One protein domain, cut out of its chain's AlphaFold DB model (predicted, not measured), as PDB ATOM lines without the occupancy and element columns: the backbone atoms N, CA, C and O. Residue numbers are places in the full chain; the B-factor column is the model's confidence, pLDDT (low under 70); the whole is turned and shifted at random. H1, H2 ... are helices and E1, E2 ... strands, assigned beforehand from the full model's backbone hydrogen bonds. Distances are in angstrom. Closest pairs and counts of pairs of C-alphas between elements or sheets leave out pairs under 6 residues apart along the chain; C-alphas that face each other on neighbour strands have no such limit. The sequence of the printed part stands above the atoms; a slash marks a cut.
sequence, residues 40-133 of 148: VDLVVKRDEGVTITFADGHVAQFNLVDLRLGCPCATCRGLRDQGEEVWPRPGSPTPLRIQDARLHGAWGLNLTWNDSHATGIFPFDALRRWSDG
ATOM      1  N   VAL A  40     -24.202 -15.606 -36.162       88.25
ATOM      2  CA  VAL A  40     -23.063 -15.520 -37.093       88.25
ATOM      3  C   VAL A  40     -21.716 -15.499 -36.379       88.25
ATOM      4  O   VAL A  40     -20.713 -15.914 -36.952       88.25
ATOM      5  N   ASP A  41     -21.683 -15.041 -35.126       87.56
ATOM      6  CA  ASP A  41     -20.482 -15.044 -34.294       87.56
ATOM      7  C   ASP A  41     -20.837 -15.295 -32.826       87.56
ATOM      8  O   ASP A  41     -21.865 -14.828 -32.325       87.56
ATOM      9  N   LEU A  42     -19.988 -16.057 -32.135       88.88
ATOM     10  CA  LEU A  42     -20.235 -16.474 -30.760       88.88
ATOM     11  C   LEU A  42     -18.940 -16.434 -29.947       88.88
ATOM     12  O   LEU A  42     -18.066 -17.293 -30.069       88.88
ATOM     13  N   VAL A  43     -18.835 -15.434 -29.075       91.19
ATOM     14  CA  VAL A  43     -17.670 -15.197 -28.222       91.19
ATOM     15  C   VAL A  43     -17.998 -15.610 -26.795       91.19
ATOM     16  O   VAL A  43     -18.764 -14.951 -26.093       91.19
ATOM     17  N   VAL A  44     -17.380 -16.697 -26.338       89.56
ATOM     18  CA  VAL A  44     -17.524 -17.190 -24.962       89.56
ATOM     19  C   VAL A  44     -16.298 -16.803 -24.153       89.56
ATOM     20  O   VAL A  44     -15.220 -17.382 -24.300       89.56
ATOM     21  N   LYS A  45     -16.472 -15.847 -23.245       90.56
ATOM     22  CA  LYS A  45     -15.471 -15.492 -22.245       90.56
ATOM     23  C   LYS A  45     -15.802 -16.200 -20.941       90.56
ATOM     24  O   LYS A  45     -16.682 -15.776 -20.197       90.56
ATOM     25  N   ARG A  46     -15.067 -17.272 -20.648       88.12
ATOM     26  CA  ARG A  46     -15.340 -18.191 -19.525       88.12
ATOM     27  C   ARG A  46     -15.493 -17.523 -18.153       88.12
ATOM     28  O   ARG A  46     -16.199 -18.062 -17.304       88.12
ATOM     29  N   ASP A  47     -14.872 -16.359 -17.982       87.31
ATOM     30  CA  ASP A  47     -14.807 -15.598 -16.731       87.31
ATOM     31  C   ASP A  47     -15.589 -14.279 -16.753       87.31
ATOM     32  O   ASP A  47     -15.678 -13.605 -15.729       87.31
ATOM     33  N   GLU A  48     -16.170 -13.908 -17.898       87.00
ATOM     34  CA  GLU A  48     -16.881 -12.633 -18.065       87.00
ATOM     35  C   GLU A  48     -18.332 -12.849 -18.514       87.00
ATOM     36  O   GLU A  48     -19.258 -12.300 -17.916       87.00
ATOM     37  N   GLY A  49     -18.558 -13.672 -19.542       89.62
ATOM     38  CA  GLY A  49     -19.878 -13.829 -20.141       89.62
ATOM     39  C   GLY A  49     -19.858 -14.401 -21.553       89.62
ATOM     40  O   GLY A  49     -18.841 -14.886 -22.051       89.62
ATOM     41  N   VAL A  50     -21.013 -14.339 -22.205       90.12
ATOM     42  CA  VAL A  50     -21.212 -14.793 -23.582       90.12
ATOM     43  C   VAL A  50     -21.745 -13.637 -24.412       90.12
ATOM     44  O   VAL A  50     -22.727 -12.996 -24.036       90.12
ATOM     45  N   THR A  51     -21.114 -13.412 -25.557       91.75
ATOM     46  CA  THR A  51     -21.559 -12.460 -26.571       91.75
ATOM     47  C   THR A  51     -21.938 -13.227 -27.826       91.75
ATOM     48  O   THR A  51     -21.169 -14.058 -28.305       91.75
ATOM     49  N   ILE A  52     -23.123 -12.948 -28.355       89.88
ATOM     50  CA  ILE A  52     -23.658 -13.562 -29.566       89.88
ATOM     51  C   ILE A  52     -23.995 -12.447 -30.537       89.88
ATOM     52  O   ILE A  52     -24.715 -11.512 -30.186       89.88
ATOM     53  N   THR A  53     -23.487 -12.567 -31.754       90.31
ATOM     54  CA  THR A  53     -23.835 -11.686 -32.861       90.31
ATOM     55  C   THR A  53     -24.729 -12.460 -33.813       90.31
ATOM     56  O   THR A  53     -24.378 -13.561 -34.234       90.31
ATOM     57  N   PHE A  54     -25.884 -11.893 -34.134       88.12
ATOM     58  CA  PHE A  54     -26.869 -12.462 -35.047       88.12
ATOM     59  C   PHE A  54     -26.700 -11.905 -36.465       88.12
ATOM     60  O   PHE A  54     -26.094 -10.844 -36.647       88.12
ATOM     61  N   ALA A  55     -27.230 -12.609 -37.469       84.38
ATOM     62  CA  ALA A  55     -27.122 -12.218 -38.878       84.38
ATOM     63  C   ALA A  55     -27.740 -10.839 -39.175       84.38
ATOM     64  O   ALA A  55     -27.238 -10.111 -40.032       84.38
ATOM     65  N   ASP A  56     -28.737 -10.408 -38.391       81.56
ATOM     66  CA  ASP A  56     -29.331  -9.066 -38.484       81.56
ATOM     67  C   ASP A  56     -28.419  -7.942 -37.947       81.56
ATOM     68  O   ASP A  56     -28.789  -6.765 -37.963       81.56
ATOM     69  N   GLY A  57     -27.221  -8.287 -37.466       84.19
ATOM     70  CA  GLY A  57     -26.272  -7.369 -36.841       84.19
ATOM     71  C   GLY A  57     -26.588  -7.069 -35.375       84.19
ATOM     72  O   GLY A  57     -25.943  -6.204 -34.772       84.19
ATOM     73  N   HIS A  58     -27.568  -7.758 -34.781       86.88
ATOM     74  CA  HIS A  58     -27.876  -7.619 -33.364       86.88
ATOM     75  C   HIS A  58     -26.826  -8.314 -32.505       86.88
ATOM     76  O   HIS A  58     -26.405  -9.430 -32.794       86.88
ATOM     77  N   VAL A  59     -26.429  -7.660 -31.416       90.00
ATOM     78  CA  VAL A  59     -25.424  -8.181 -30.486       90.00
ATOM     79  C   VAL A  59     -26.068  -8.387 -29.124       90.00
ATOM     80  O   VAL A  59     -26.364  -7.422 -28.416       90.00
ATOM     81  N   ALA A  60     -26.249  -9.648 -28.749       89.12
ATOM     82  CA  ALA A  60     -26.726 -10.047 -27.436       89.12
ATOM     83  C   ALA A  60     -25.546 -10.350 -26.512       89.12
ATOM     84  O   ALA A  60     -24.629 -11.085 -26.875       89.12
ATOM     85  N   GLN A  61     -25.563  -9.783 -25.311       90.44
ATOM     86  CA  GLN A  61     -24.498  -9.937 -24.323       90.44
ATOM     87  C   GLN A  61     -25.103 -10.378 -23.004       90.44
ATOM     88  O   GLN A  61     -26.038  -9.752 -22.507       90.44
ATOM     89  N   PHE A  62     -24.544 -11.438 -22.436       89.69
ATOM     90  CA  PHE A  62     -25.018 -12.008 -21.188       89.69
ATOM     91  C   PHE A  62     -23.859 -12.246 -20.234       89.69
ATOM     92  O   PHE A  62     -22.847 -12.845 -20.602       89.69
ATOM     93  N   ASN A  63     -24.031 -11.825 -18.985       90.50
ATOM     94  CA  ASN A  63     -23.079 -12.134 -17.928       90.50
ATOM     95  C   ASN A  63     -23.254 -13.581 -17.455       90.50
ATOM     96  O   ASN A  63     -24.312 -14.196 -17.620       90.50
ATOM     97  N   LEU A  64     -22.230 -14.111 -16.786       89.19
ATOM     98  CA  LEU A  64     -22.257 -15.469 -16.231       89.19
ATOM     99  C   LEU A  64     -23.423 -15.694 -15.260       89.19
ATOM    100  O   LEU A  64     -24.081 -16.732 -15.311       89.19
ATOM    101  N   VAL A  65     -23.683 -14.717 -14.385       87.94
ATOM    102  CA  VAL A  65     -24.735 -14.812 -13.363       87.94
ATOM    103  C   VAL A  65     -26.112 -14.847 -14.012       87.94
ATOM    104  O   VAL A  65     -26.894 -15.740 -13.695       87.94
ATOM    105  N   ASP A  66     -26.379 -13.942 -14.958       88.75
ATOM    106  CA  ASP A  66     -27.640 -13.911 -15.697       88.75
ATOM    107  C   ASP A  66     -27.890 -15.265 -16.358       88.75
ATOM    108  O   ASP A  66     -28.881 -15.918 -16.046       88.75
ATOM    109  N   LEU A  67     -26.946 -15.763 -17.165       89.44
ATOM    110  CA  LEU A  67     -27.058 -17.066 -17.830       89.44
ATOM    111  C   LEU A  67     -27.298 -18.218 -16.846       89.44
ATOM    112  O   LEU A  67     -28.108 -19.104 -17.125       89.44
ATOM    113  N   ARG A  68     -26.625 -18.223 -15.690       90.12
ATOM    114  CA  ARG A  68     -26.764 -19.294 -14.696       90.12
ATOM    115  C   ARG A  68     -28.112 -19.264 -13.988       90.12
ATOM    116  O   ARG A  68     -28.710 -20.332 -13.834       90.12
ATOM    117  N   LEU A  69     -28.600 -18.081 -13.611       87.06
ATOM    118  CA  LEU A  69     -29.959 -17.868 -13.092       87.06
ATOM    119  C   LEU A  69     -31.008 -18.201 -14.159       87.06
ATOM    120  O   LEU A  69     -32.062 -18.761 -13.867       87.06
ATOM    121  N   GLY A  70     -30.675 -17.915 -15.414       86.12
ATOM    122  CA  GLY A  70     -31.423 -18.225 -16.618       86.12
ATOM    123  C   GLY A  70     -31.322 -19.679 -17.072       86.12
ATOM    124  O   GLY A  70     -32.041 -20.050 -17.985       86.12
ATOM    125  N   CYS A  71     -30.559 -20.563 -16.429       88.81
ATOM    126  CA  CYS A  71     -30.304 -21.891 -16.987       88.81
ATOM    127  C   CYS A  71     -31.603 -22.689 -17.291       88.81
ATOM    128  O   CYS A  71     -32.438 -22.860 -16.399       88.81
ATOM    129  N   PRO A  72     -31.808 -23.184 -18.529       84.69
ATOM    130  CA  PRO A  72     -33.028 -23.895 -18.939       84.69
ATOM    131  C   PRO A  72     -33.074 -25.359 -18.495       84.69
ATOM    132  O   PRO A  72     -34.019 -26.076 -18.815       84.69
ATOM    133  N   CYS A  73     -32.056 -25.818 -17.766       87.06
ATOM    134  CA  CYS A  73     -31.975 -27.191 -17.293       87.06
ATOM    135  C   CYS A  73     -33.193 -27.554 -16.423       87.06
ATOM    136  O   CYS A  73     -33.690 -26.712 -15.673       87.06
ATOM    137  N   ALA A  74     -33.657 -28.808 -16.480       85.56
ATOM    138  CA  ALA A  74     -34.840 -29.250 -15.732       85.56
ATOM    139  C   ALA A  74     -34.725 -28.963 -14.223       85.56
ATOM    140  O   ALA A  74     -35.654 -28.426 -13.625       85.56
ATOM    141  N   THR A  75     -33.553 -29.223 -13.633       86.31
ATOM    142  CA  THR A  75     -33.253 -28.918 -12.224       86.31
ATOM    143  C   THR A  75     -33.392 -27.426 -11.923       86.31
ATOM    144  O   THR A  75     -34.050 -27.029 -10.969       86.31
ATOM    145  N   CYS A  76     -32.806 -26.587 -12.773       87.25
ATOM    146  CA  CYS A  76     -32.780 -25.136 -12.647       87.25
ATOM    147  C   CYS A  76     -34.189 -24.552 -12.780       87.25
ATOM    148  O   CYS A  76     -34.589 -23.677 -12.018       87.25
ATOM    149  N   ARG A  77     -34.963 -25.070 -13.738       85.56
ATOM    150  CA  ARG A  77     -36.366 -24.713 -13.930       85.56
ATOM    151  C   ARG A  77     -37.205 -25.096 -12.715       85.56
ATOM    152  O   ARG A  77     -37.970 -24.254 -12.268       85.56
ATOM    153  N   GLY A  78     -37.035 -26.308 -12.184       86.25
ATOM    154  CA  GLY A  78     -37.738 -26.760 -10.982       86.25
ATOM    155  C   GLY A  78     -37.474 -25.852  -9.781       86.25
ATOM    156  O   GLY A  78     -38.419 -25.437  -9.121       86.25
ATOM    157  N   LEU A  79     -36.215 -25.453  -9.566       86.62
ATOM    158  CA  LEU A  79     -35.863 -24.493  -8.514       86.62
ATOM    159  C   LEU A  79     -36.564 -23.141  -8.716       86.62
ATOM    160  O   LEU A  79     -37.181 -22.631  -7.789       86.62
ATOM    161  N   ARG A  80     -36.548 -22.586  -9.936       87.12
ATOM    162  CA  ARG A  80     -37.241 -21.312 -10.215       87.12
ATOM    163  C   ARG A  80     -38.748 -21.393 -10.022       87.12
ATOM    164  O   ARG A  80     -39.338 -20.429  -9.549       87.12
ATOM    165  N   ASP A  81     -39.361 -22.508 -10.405       85.38
ATOM    166  CA  ASP A  81     -40.802 -22.727 -10.244       85.38
ATOM    167  C   ASP A  81     -41.197 -22.789  -8.760       85.38
ATOM    168  O   ASP A  81     -42.218 -22.242  -8.354       85.38
ATOM    169  N   GLN A  82     -40.313 -23.352  -7.933       86.94
ATOM    170  CA  GLN A  82     -40.429 -23.365  -6.473       86.94
ATOM    171  C   GLN A  82     -40.110 -22.008  -5.818       86.94
ATOM    172  O   GLN A  82     -40.290 -21.865  -4.612       86.94
ATOM    173  N   GLY A  83     -39.645 -21.013  -6.582       84.69
ATOM    174  CA  GLY A  83     -39.178 -19.731  -6.047       84.69
ATOM    175  C   GLY A  83     -37.827 -19.814  -5.328       84.69
ATOM    176  O   GLY A  83     -37.452 -18.875  -4.630       84.69
ATOM    177  N   GLU A  84     -37.099 -20.916  -5.504       86.31
ATOM    178  CA  GLU A  84     -35.788 -21.154  -4.908       86.31
ATOM    179  C   GLU A  84     -34.667 -20.512  -5.735       86.31
ATOM    180  O   GLU A  84     -34.730 -20.394  -6.965       86.31
ATOM    181  N   GLU A  85     -33.579 -20.146  -5.058       83.00
ATOM    182  CA  GLU A  85     -32.395 -19.603  -5.715       83.00
ATOM    183  C   GLU A  85     -31.668 -20.689  -6.522       83.00
ATOM    184  O   GLU A  85     -31.184 -21.700  -6.003       83.00
ATOM    185  N   VAL A  86     -31.559 -20.453  -7.832       85.69
ATOM    186  CA  VAL A  86     -30.802 -21.316  -8.749       85.69
ATOM    187  C   VAL A  86     -29.302 -21.260  -8.445       85.69
ATOM    188  O   VAL A  86     -28.611 -22.275  -8.544       85.69
ATOM    189  N   TRP A  87     -28.804 -20.072  -8.100       86.00
ATOM    190  CA  TRP A  87     -27.427 -19.795  -7.702       86.00
ATOM    191  C   TRP A  87     -27.388 -18.463  -6.927       86.00
ATOM    192  O   TRP A  87     -28.107 -17.546  -7.326       86.00
ATOM    193  N   PRO A  88     -26.533 -18.306  -5.900       82.44
ATOM    194  CA  PRO A  88     -25.626 -19.307  -5.336       82.44
ATOM    195  C   PRO A  88     -26.353 -20.297  -4.415       82.44
ATOM    196  O   PRO A  88     -27.311 -19.950  -3.737       82.44
ATOM    197  N   ARG A  89     -25.877 -21.544  -4.360       80.19
ATOM    198  CA  ARG A  89     -26.345 -22.571  -3.413       80.19
ATOM    199  C   ARG A  89     -25.196 -23.000  -2.491       80.19
ATOM    200  O   ARG A  89     -24.033 -22.721  -2.797       80.19
ATOM    201  N   PRO A  90     -25.470 -23.679  -1.362       80.06
ATOM    202  CA  PRO A  90     -24.413 -24.222  -0.513       80.06
ATOM    203  C   PRO A  90     -23.461 -25.111  -1.326       80.06
ATOM    204  O   PRO A  90     -23.892 -26.074  -1.954       80.06
ATOM    205  N   GLY A  91     -22.172 -24.763  -1.344       79.19
ATOM    206  CA  GLY A  91     -21.155 -25.463  -2.138       79.19
ATOM    207  C   GLY A  91     -20.978 -24.954  -3.574       79.19
ATOM    208  O   GLY A  91     -20.146 -25.493  -4.300       79.19
ATOM    209  N   SER A  92     -21.699 -23.909  -3.996       83.56
ATOM    210  CA  SER A  92     -21.457 -23.278  -5.293       83.56
ATOM    211  C   SER A  92     -20.074 -22.607  -5.335       83.56
ATOM    212  O   SER A  92     -19.733 -21.833  -4.434       83.56
ATOM    213  N   PRO A  93     -19.276 -22.847  -6.389       81.50
ATOM    214  CA  PRO A  93     -17.976 -22.219  -6.542       81.50
ATOM    215  C   PRO A  93     -18.124 -20.713  -6.769       81.50
ATOM    216  O   PRO A  93     -18.995 -20.256  -7.511       81.50
ATOM    217  N   THR A  94     -17.234 -19.943  -6.141       83.06
ATOM    218  CA  THR A  94     -17.101 -18.498  -6.348       83.06
ATOM    219  C   THR A  94     -15.632 -18.200  -6.666       83.06
ATOM    220  O   THR A  94     -14.779 -18.479  -5.825       83.06
ATOM    221  N   PRO A  95     -15.299 -17.662  -7.854       84.75
ATOM    222  CA  PRO A  95     -16.213 -17.180  -8.891       84.75
ATOM    223  C   PRO A  95     -16.866 -18.304  -9.720       84.75
ATOM    224  O   PRO A  95     -16.283 -19.369  -9.941       84.75
ATOM    225  N   LEU A  96     -18.081 -18.028 -10.200       88.38
ATOM    226  CA  LEU A  96     -18.768 -18.826 -11.215       88.38
ATOM    227  C   LEU A  96     -18.009 -18.714 -12.542       88.38
ATOM    228  O   LEU A  96     -17.581 -17.618 -12.902       88.38
ATOM    229  N   ARG A  97     -17.836 -19.829 -13.259       89.25
ATOM    230  CA  ARG A  97     -17.124 -19.883 -14.545       89.25
ATOM    231  C   ARG A  97     -17.784 -20.874 -15.498       89.25
ATOM    232  O   ARG A  97     -18.289 -21.915 -15.067       89.25
ATOM    233  N   ILE A  98     -17.720 -20.580 -16.793       91.06
ATOM    234  CA  ILE A  98     -18.052 -21.550 -17.845       91.06
ATOM    235  C   ILE A  98     -16.827 -22.442 -18.058       91.06
ATOM    236  O   ILE A  98     -15.752 -21.960 -18.403       91.06
ATOM    237  N   GLN A  99     -16.981 -23.747 -17.859       91.19
ATOM    238  CA  GLN A  99     -15.948 -24.729 -18.186       91.19
ATOM    239  C   GLN A  99     -15.901 -24.993 -19.693       91.19
ATOM    240  O   GLN A  99     -14.828 -24.965 -20.296       91.19
ATOM    241  N   ASP A 100     -17.067 -25.199 -20.307       88.81
ATOM    242  CA  ASP A 100     -17.176 -25.559 -21.718       88.81
ATOM    243  C   ASP A 100     -18.427 -24.954 -22.354       88.81
ATOM    244  O   ASP A 100     -19.440 -24.750 -21.683       88.81
ATOM    245  N   ALA A 101     -18.351 -24.668 -23.649       89.69
ATOM    246  CA  ALA A 101     -19.469 -24.155 -24.424       89.69
ATOM    247  C   ALA A 101     -19.499 -24.843 -25.786       89.69
ATOM    248  O   ALA A 101     -18.505 -24.826 -26.514       89.69
ATOM    249  N   ARG A 102     -20.633 -25.459 -26.127       88.31
ATOM    250  CA  ARG A 102     -20.788 -26.228 -27.368       88.31
ATOM    251  C   ARG A 102     -22.050 -25.842 -28.104       88.31
ATOM    252  O   ARG A 102     -23.103 -25.692 -27.499       88.31
ATOM    253  N   LEU A 103     -21.960 -25.764 -29.424       87.62
ATOM    254  CA  LEU A 103     -23.134 -25.624 -30.275       87.62
ATOM    255  C   LEU A 103     -23.886 -26.962 -30.330       87.62
ATOM    256  O   LEU A 103     -23.301 -28.003 -30.633       87.62
ATOM    257  N   HIS A 104     -25.185 -26.931 -30.046       84.62
ATOM    258  CA  HIS A 104     -26.109 -28.028 -30.317       84.62
ATOM    259  C   HIS A 104     -26.803 -27.769 -31.652       84.62
ATOM    260  O   HIS A 104     -27.866 -27.151 -31.721       84.62
ATOM    261  N   GLY A 105     -26.173 -28.252 -32.725       81.94
ATOM    262  CA  GLY A 105     -26.643 -28.020 -34.088       81.94
ATOM    263  C   GLY A 105     -26.721 -26.526 -34.408       81.94
ATOM    264  O   GLY A 105     -25.866 -25.754 -33.982       81.94
ATOM    265  N   ALA A 106     -27.764 -26.133 -35.136       78.50
ATOM    266  CA  ALA A 106     -28.013 -24.742 -35.515       78.50
ATOM    267  C   ALA A 106     -28.942 -23.985 -34.543       78.50
ATOM    268  O   ALA A 106     -29.265 -22.831 -34.791       78.50
ATOM    269  N   TRP A 107     -29.415 -24.615 -33.458       82.56
ATOM    270  CA  TRP A 107     -30.553 -24.084 -32.689       82.56
ATOM    271  C   TRP A 107     -30.230 -23.665 -31.255       82.56
ATOM    272  O   TRP A 107     -31.004 -22.908 -30.665       82.56
ATOM    273  N   GLY A 108     -29.114 -24.112 -30.672       86.88
ATOM    274  CA  GLY A 108     -28.787 -23.718 -29.306       86.88
ATOM    275  C   GLY A 108     -27.333 -23.879 -28.892       86.88
ATOM    276  O   GLY A 108     -26.522 -24.525 -29.552       86.88
ATOM    277  N   LEU A 109     -27.030 -23.291 -27.741       90.06
ATOM    278  CA  LEU A 109     -25.731 -23.285 -27.089       90.06
ATOM    279  C   LEU A 109     -25.812 -24.072 -25.776       90.06
ATOM    280  O   LEU A 109     -26.524 -23.684 -24.856       90.06
ATOM    281  N   ASN A 110     -25.072 -25.168 -25.663       91.75
ATOM    282  CA  ASN A 110     -24.832 -25.831 -24.386       91.75
ATOM    283  C   ASN A 110     -23.760 -25.076 -23.602       91.75
ATOM    284  O   ASN A 110     -22.685 -24.814 -24.145       91.75
ATOM    285  N   LEU A 111     -24.027 -24.793 -22.327       90.31
ATOM    286  CA  LEU A 111     -23.025 -24.284 -21.395       90.31
ATOM    287  C   LEU A 111     -22.800 -25.276 -20.253       90.31
ATOM    288  O   LEU A 111     -23.734 -25.672 -19.550       90.31
ATOM    289  N   THR A 112     -21.531 -25.610 -20.038       91.44
ATOM    290  CA  THR A 112     -21.052 -26.377 -18.891       91.44
ATOM    291  C   THR A 112     -20.425 -25.442 -17.870       91.44
ATOM    292  O   THR A 112     -19.541 -24.653 -18.192       91.44
ATOM    293  N   TRP A 113     -20.857 -25.556 -16.621       91.00
ATOM    294  CA  TRP A 113     -20.496 -24.692 -15.503       91.00
ATOM    295  C   TRP A 113     -19.553 -25.394 -14.533       91.00
ATOM    296  O   TRP A 113     -19.543 -26.623 -14.427       91.00
ATOM    297  N   ASN A 114     -18.776 -24.622 -13.773       89.75
ATOM    298  CA  ASN A 114     -17.925 -25.153 -12.704       89.75
ATOM    299  C   ASN A 114     -18.701 -25.626 -11.462       89.75
ATOM    300  O   ASN A 114     -18.098 -26.201 -10.563       89.75
ATOM    301  N   ASP A 115     -20.023 -25.442 -11.420       86.00
ATOM    302  CA  ASP A 115     -20.897 -25.881 -10.329       86.00
ATOM    303  C   ASP A 115     -21.611 -27.217 -10.619       86.00
ATOM    304  O   ASP A 115     -22.723 -27.446 -10.152       86.00
ATOM    305  N   SER A 116     -20.988 -28.105 -11.406       85.19
ATOM    306  CA  SER A 116     -21.499 -29.424 -11.848       85.19
ATOM    307  C   SER A 116     -22.686 -29.418 -12.828       85.19
ATOM    308  O   SER A 116     -23.118 -30.478 -13.280       85.19
ATOM    309  N   HIS A 117     -23.184 -28.248 -13.233       86.75
ATOM    310  CA  HIS A 117     -24.268 -28.138 -14.211       86.75
ATOM    311  C   HIS A 117     -23.720 -28.167 -15.644       86.75
ATOM    312  O   HIS A 117     -22.908 -27.325 -16.007       86.75
ATOM    313  N   ALA A 118     -24.185 -29.104 -16.476       88.56
ATOM    314  CA  ALA A 118     -23.691 -29.290 -17.853       88.56
ATOM    315  C   ALA A 118     -24.790 -29.494 -18.914       88.56
ATOM    316  O   ALA A 118     -24.517 -29.673 -20.098       88.56
ATOM    317  N   THR A 119     -26.057 -29.505 -18.501       86.56
ATOM    318  CA  THR A 119     -27.192 -29.894 -19.356       86.56
ATOM    319  C   THR A 119     -28.044 -28.707 -19.810       86.56
ATOM    320  O   THR A 119     -29.094 -28.896 -20.420       86.56
ATOM    321  N   GLY A 120     -27.623 -27.476 -19.507       87.12
ATOM    322  CA  GLY A 120     -28.327 -26.266 -19.923       87.12
ATOM    323  C   GLY A 120     -28.066 -25.956 -21.392       87.12
ATOM    324  O   GLY A 120     -26.987 -25.471 -21.724       87.12
ATOM    325  N   ILE A 121     -29.053 -26.215 -22.254       90.12
ATOM    326  CA  ILE A 121     -29.023 -25.840 -23.673       90.12
ATOM    327  C   ILE A 121     -29.862 -24.582 -23.856       90.12
ATOM    328  O   ILE A 121     -31.074 -24.622 -23.674       90.12
ATOM    329  N   PHE A 122     -29.212 -23.482 -24.210       89.69
ATOM    330  CA  PHE A 122     -29.815 -22.179 -24.441       89.69
ATOM    331  C   PHE A 122     -30.189 -22.047 -25.920       89.69
ATOM    332  O   PHE A 122     -29.287 -21.956 -26.755       89.69
ATOM    333  N   PRO A 123     -31.484 -22.039 -26.279       89.56
ATOM    334  CA  PRO A 123     -31.894 -21.821 -27.661       89.56
ATOM    335  C   PRO A 123     -31.497 -20.416 -28.123       89.56
ATOM    336  O   PRO A 123     -31.682 -19.454 -27.375       89.56
ATOM    337  N   PHE A 124     -31.014 -20.267 -29.359       88.62
ATOM    338  CA  PHE A 124     -30.659 -18.942 -29.890       88.62
ATOM    339  C   PHE A 124     -31.858 -17.997 -29.937       88.62
ATOM    340  O   PHE A 124     -31.710 -16.814 -29.655       88.62
ATOM    341  N   ASP A 125     -33.057 -18.529 -30.179       86.94
ATOM    342  CA  ASP A 125     -34.297 -17.757 -30.113       86.94
ATOM    343  C   ASP A 125     -34.626 -17.242 -28.710       86.94
ATOM    344  O   ASP A 125     -34.940 -16.063 -28.550       86.94
ATOM    345  N   ALA A 126     -34.443 -18.067 -27.681       86.81
ATOM    346  CA  ALA A 126     -34.609 -17.630 -26.299       86.81
ATOM    347  C   ALA A 126     -33.596 -16.534 -25.930       86.81
ATOM    348  O   ALA A 126     -33.954 -15.546 -25.291       86.81
ATOM    349  N   LEU A 127     -32.340 -16.676 -26.367       88.88
ATOM    350  CA  LEU A 127     -31.303 -15.664 -26.156       88.88
ATOM    351  C   LEU A 127     -31.615 -14.372 -26.924       88.88
ATOM    352  O   LEU A 127     -31.479 -13.289 -26.364       88.88
ATOM    353  N   ARG A 128     -32.103 -14.454 -28.166       87.75
ATOM    354  CA  ARG A 128     -32.511 -13.275 -28.945       87.75
ATOM    355  C   ARG A 128     -33.607 -12.499 -28.218       87.75
ATOM    356  O   ARG A 128     -33.413 -11.324 -27.916       87.75
ATOM    357  N   ARG A 129     -34.692 -13.181 -27.836       87.00
ATOM    358  CA  ARG A 129     -35.818 -12.595 -27.087       87.00
ATOM    359  C   ARG A 129     -35.374 -11.999 -25.758       87.00
ATOM    360  O   ARG A 129     -35.783 -10.894 -25.407       87.00
ATOM    361  N   TRP A 130     -34.503 -12.702 -25.032       88.62
ATOM    362  CA  TRP A 130     -33.951 -12.195 -23.779       88.62
ATOM    363  C   TRP A 130     -33.174 -10.897 -23.984       88.62
ATOM    364  O   TRP A 130     -33.342  -9.939 -23.231       88.62
ATOM    365  N   SER A 131     -32.377 -10.826 -25.048       86.19
ATOM    366  CA  SER A 131     -31.657  -9.605 -25.391       86.19
ATOM    367  C   SER A 131     -32.575  -8.448 -25.795       86.19
ATOM    368  O   SER A 131     -32.168  -7.301 -25.626       86.19
ATOM    369  N   ASP A 132     -33.776  -8.723 -26.305       83.56
ATOM    370  CA  ASP A 132     -34.800  -7.713 -26.604       83.56
ATOM    371  C   ASP A 132     -35.597  -7.278 -25.354       83.56
ATOM    372  O   ASP A 132     -36.536  -6.487 -25.450       83.56
ATOM    373  N   GLY A 133     -35.230  -7.773 -24.165       79.62
ATOM    374  CA  GLY A 133     -35.879  -7.445 -22.892       79.62
ATOM    375  C   GLY A 133     -37.106  -8.303 -22.575       79.62
ATOM    376  O   GLY A 133     -37.808  -8.036 -21.598       79.62
TER     377      GLY A 133
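AT A GLANCE: This is residues 40 to 133 of the 148 residues of the protein "DUF971 domain-containing protein" of Acidimicrobiia bacterium (UniProt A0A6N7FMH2). Two three-stranded sheets stand partly face to face as an open V: edge strands E1 and E4 come close, while H3 crosses from E6 to E3 on the open side. H1 fills one end between the sheets, and H2 with the long link of residues 82 to 97 lies beyond that end. The 94 printed residues hold three named helices and six named strands in the order E1 E2 E3 H1 H2 E4 E5 E6 H3, of mixed class. Both sheets, E1 - E2 - E3 and E4 - E5 - E6, are antiparallel. The whole is compact, with a radius of gyration of the C-alphas of 13.0 A, yet elongated, spanning 41 by 26 by 23 A.

IN THESE COORDINATES: Find C-alpha 40 at (-23.063, -15.520, -37.093); from there E1 runs 16.7 A to residue 45. E2, residues 49 to 54, covers 16.5 A, and E3, residues 59 to 63, covers 13.4 A. Next come H1, residues 64 to 69, and H2, residues 74 to 81. Pick up E4 at C-alpha 98, (-18.052, -21.550, -17.845); it runs 16.2 A to residue 104. E5, residues 108 to 113, covers 16.1 A, E6 is residues 120 to 123, and H3, residues 124 to 131, ends at C-alpha 131, (-31.657, -9.605, -25.391).

HOW THE PARTS SIT: E1 E2 E3 is a meander, each strand the antiparallel neighbour of the one before, and so is E4 E5 E6. Look for N 43 and O 51, 2.8 A apart, in the hairpin E1 and E2, and for N 52 and O 60, 2.8 A, in the hairpin E2 and E3. In the hairpin E4 and E5, N 110 and O 102 are 2.7 A apart; in the hairpin E5 and E6, N 109 and O 122 are 2.8 A apart. The closest C-alphas of E1 and E4 are those of Val 44 and Ala 101, 7.3 A. H1 and H3 on one face of the sheet E1 E2 E3 make two layers, helices over a sheet. H3 lies over E2 and E3 at a height of 8.8 A over the sheet and runs across the strands, at 75 degrees to E2 on the local plane; its closest C-alphas to E3 are Ser 131 and Ala 60, 5.4 A. H1 and H3 are also on the sheet E4 E5 E6. H1 and H2 are close but not clearly touching: the C-alphas of Leu 69 and Cys 76 are 7.8 A apart. In H1, H2 and H3 every O i to N i+4 pair is within hydrogen-bond range.

THE WHOLE: The two C-alphas farthest apart, those of Asp 56 and Pro 90, are 41.2 A apart. The printed part has no cut. The link from H2 to E4, residues 82 to 97, is long. The mean pLDDT of the printed part is 87.1, and no printed residue is under 70.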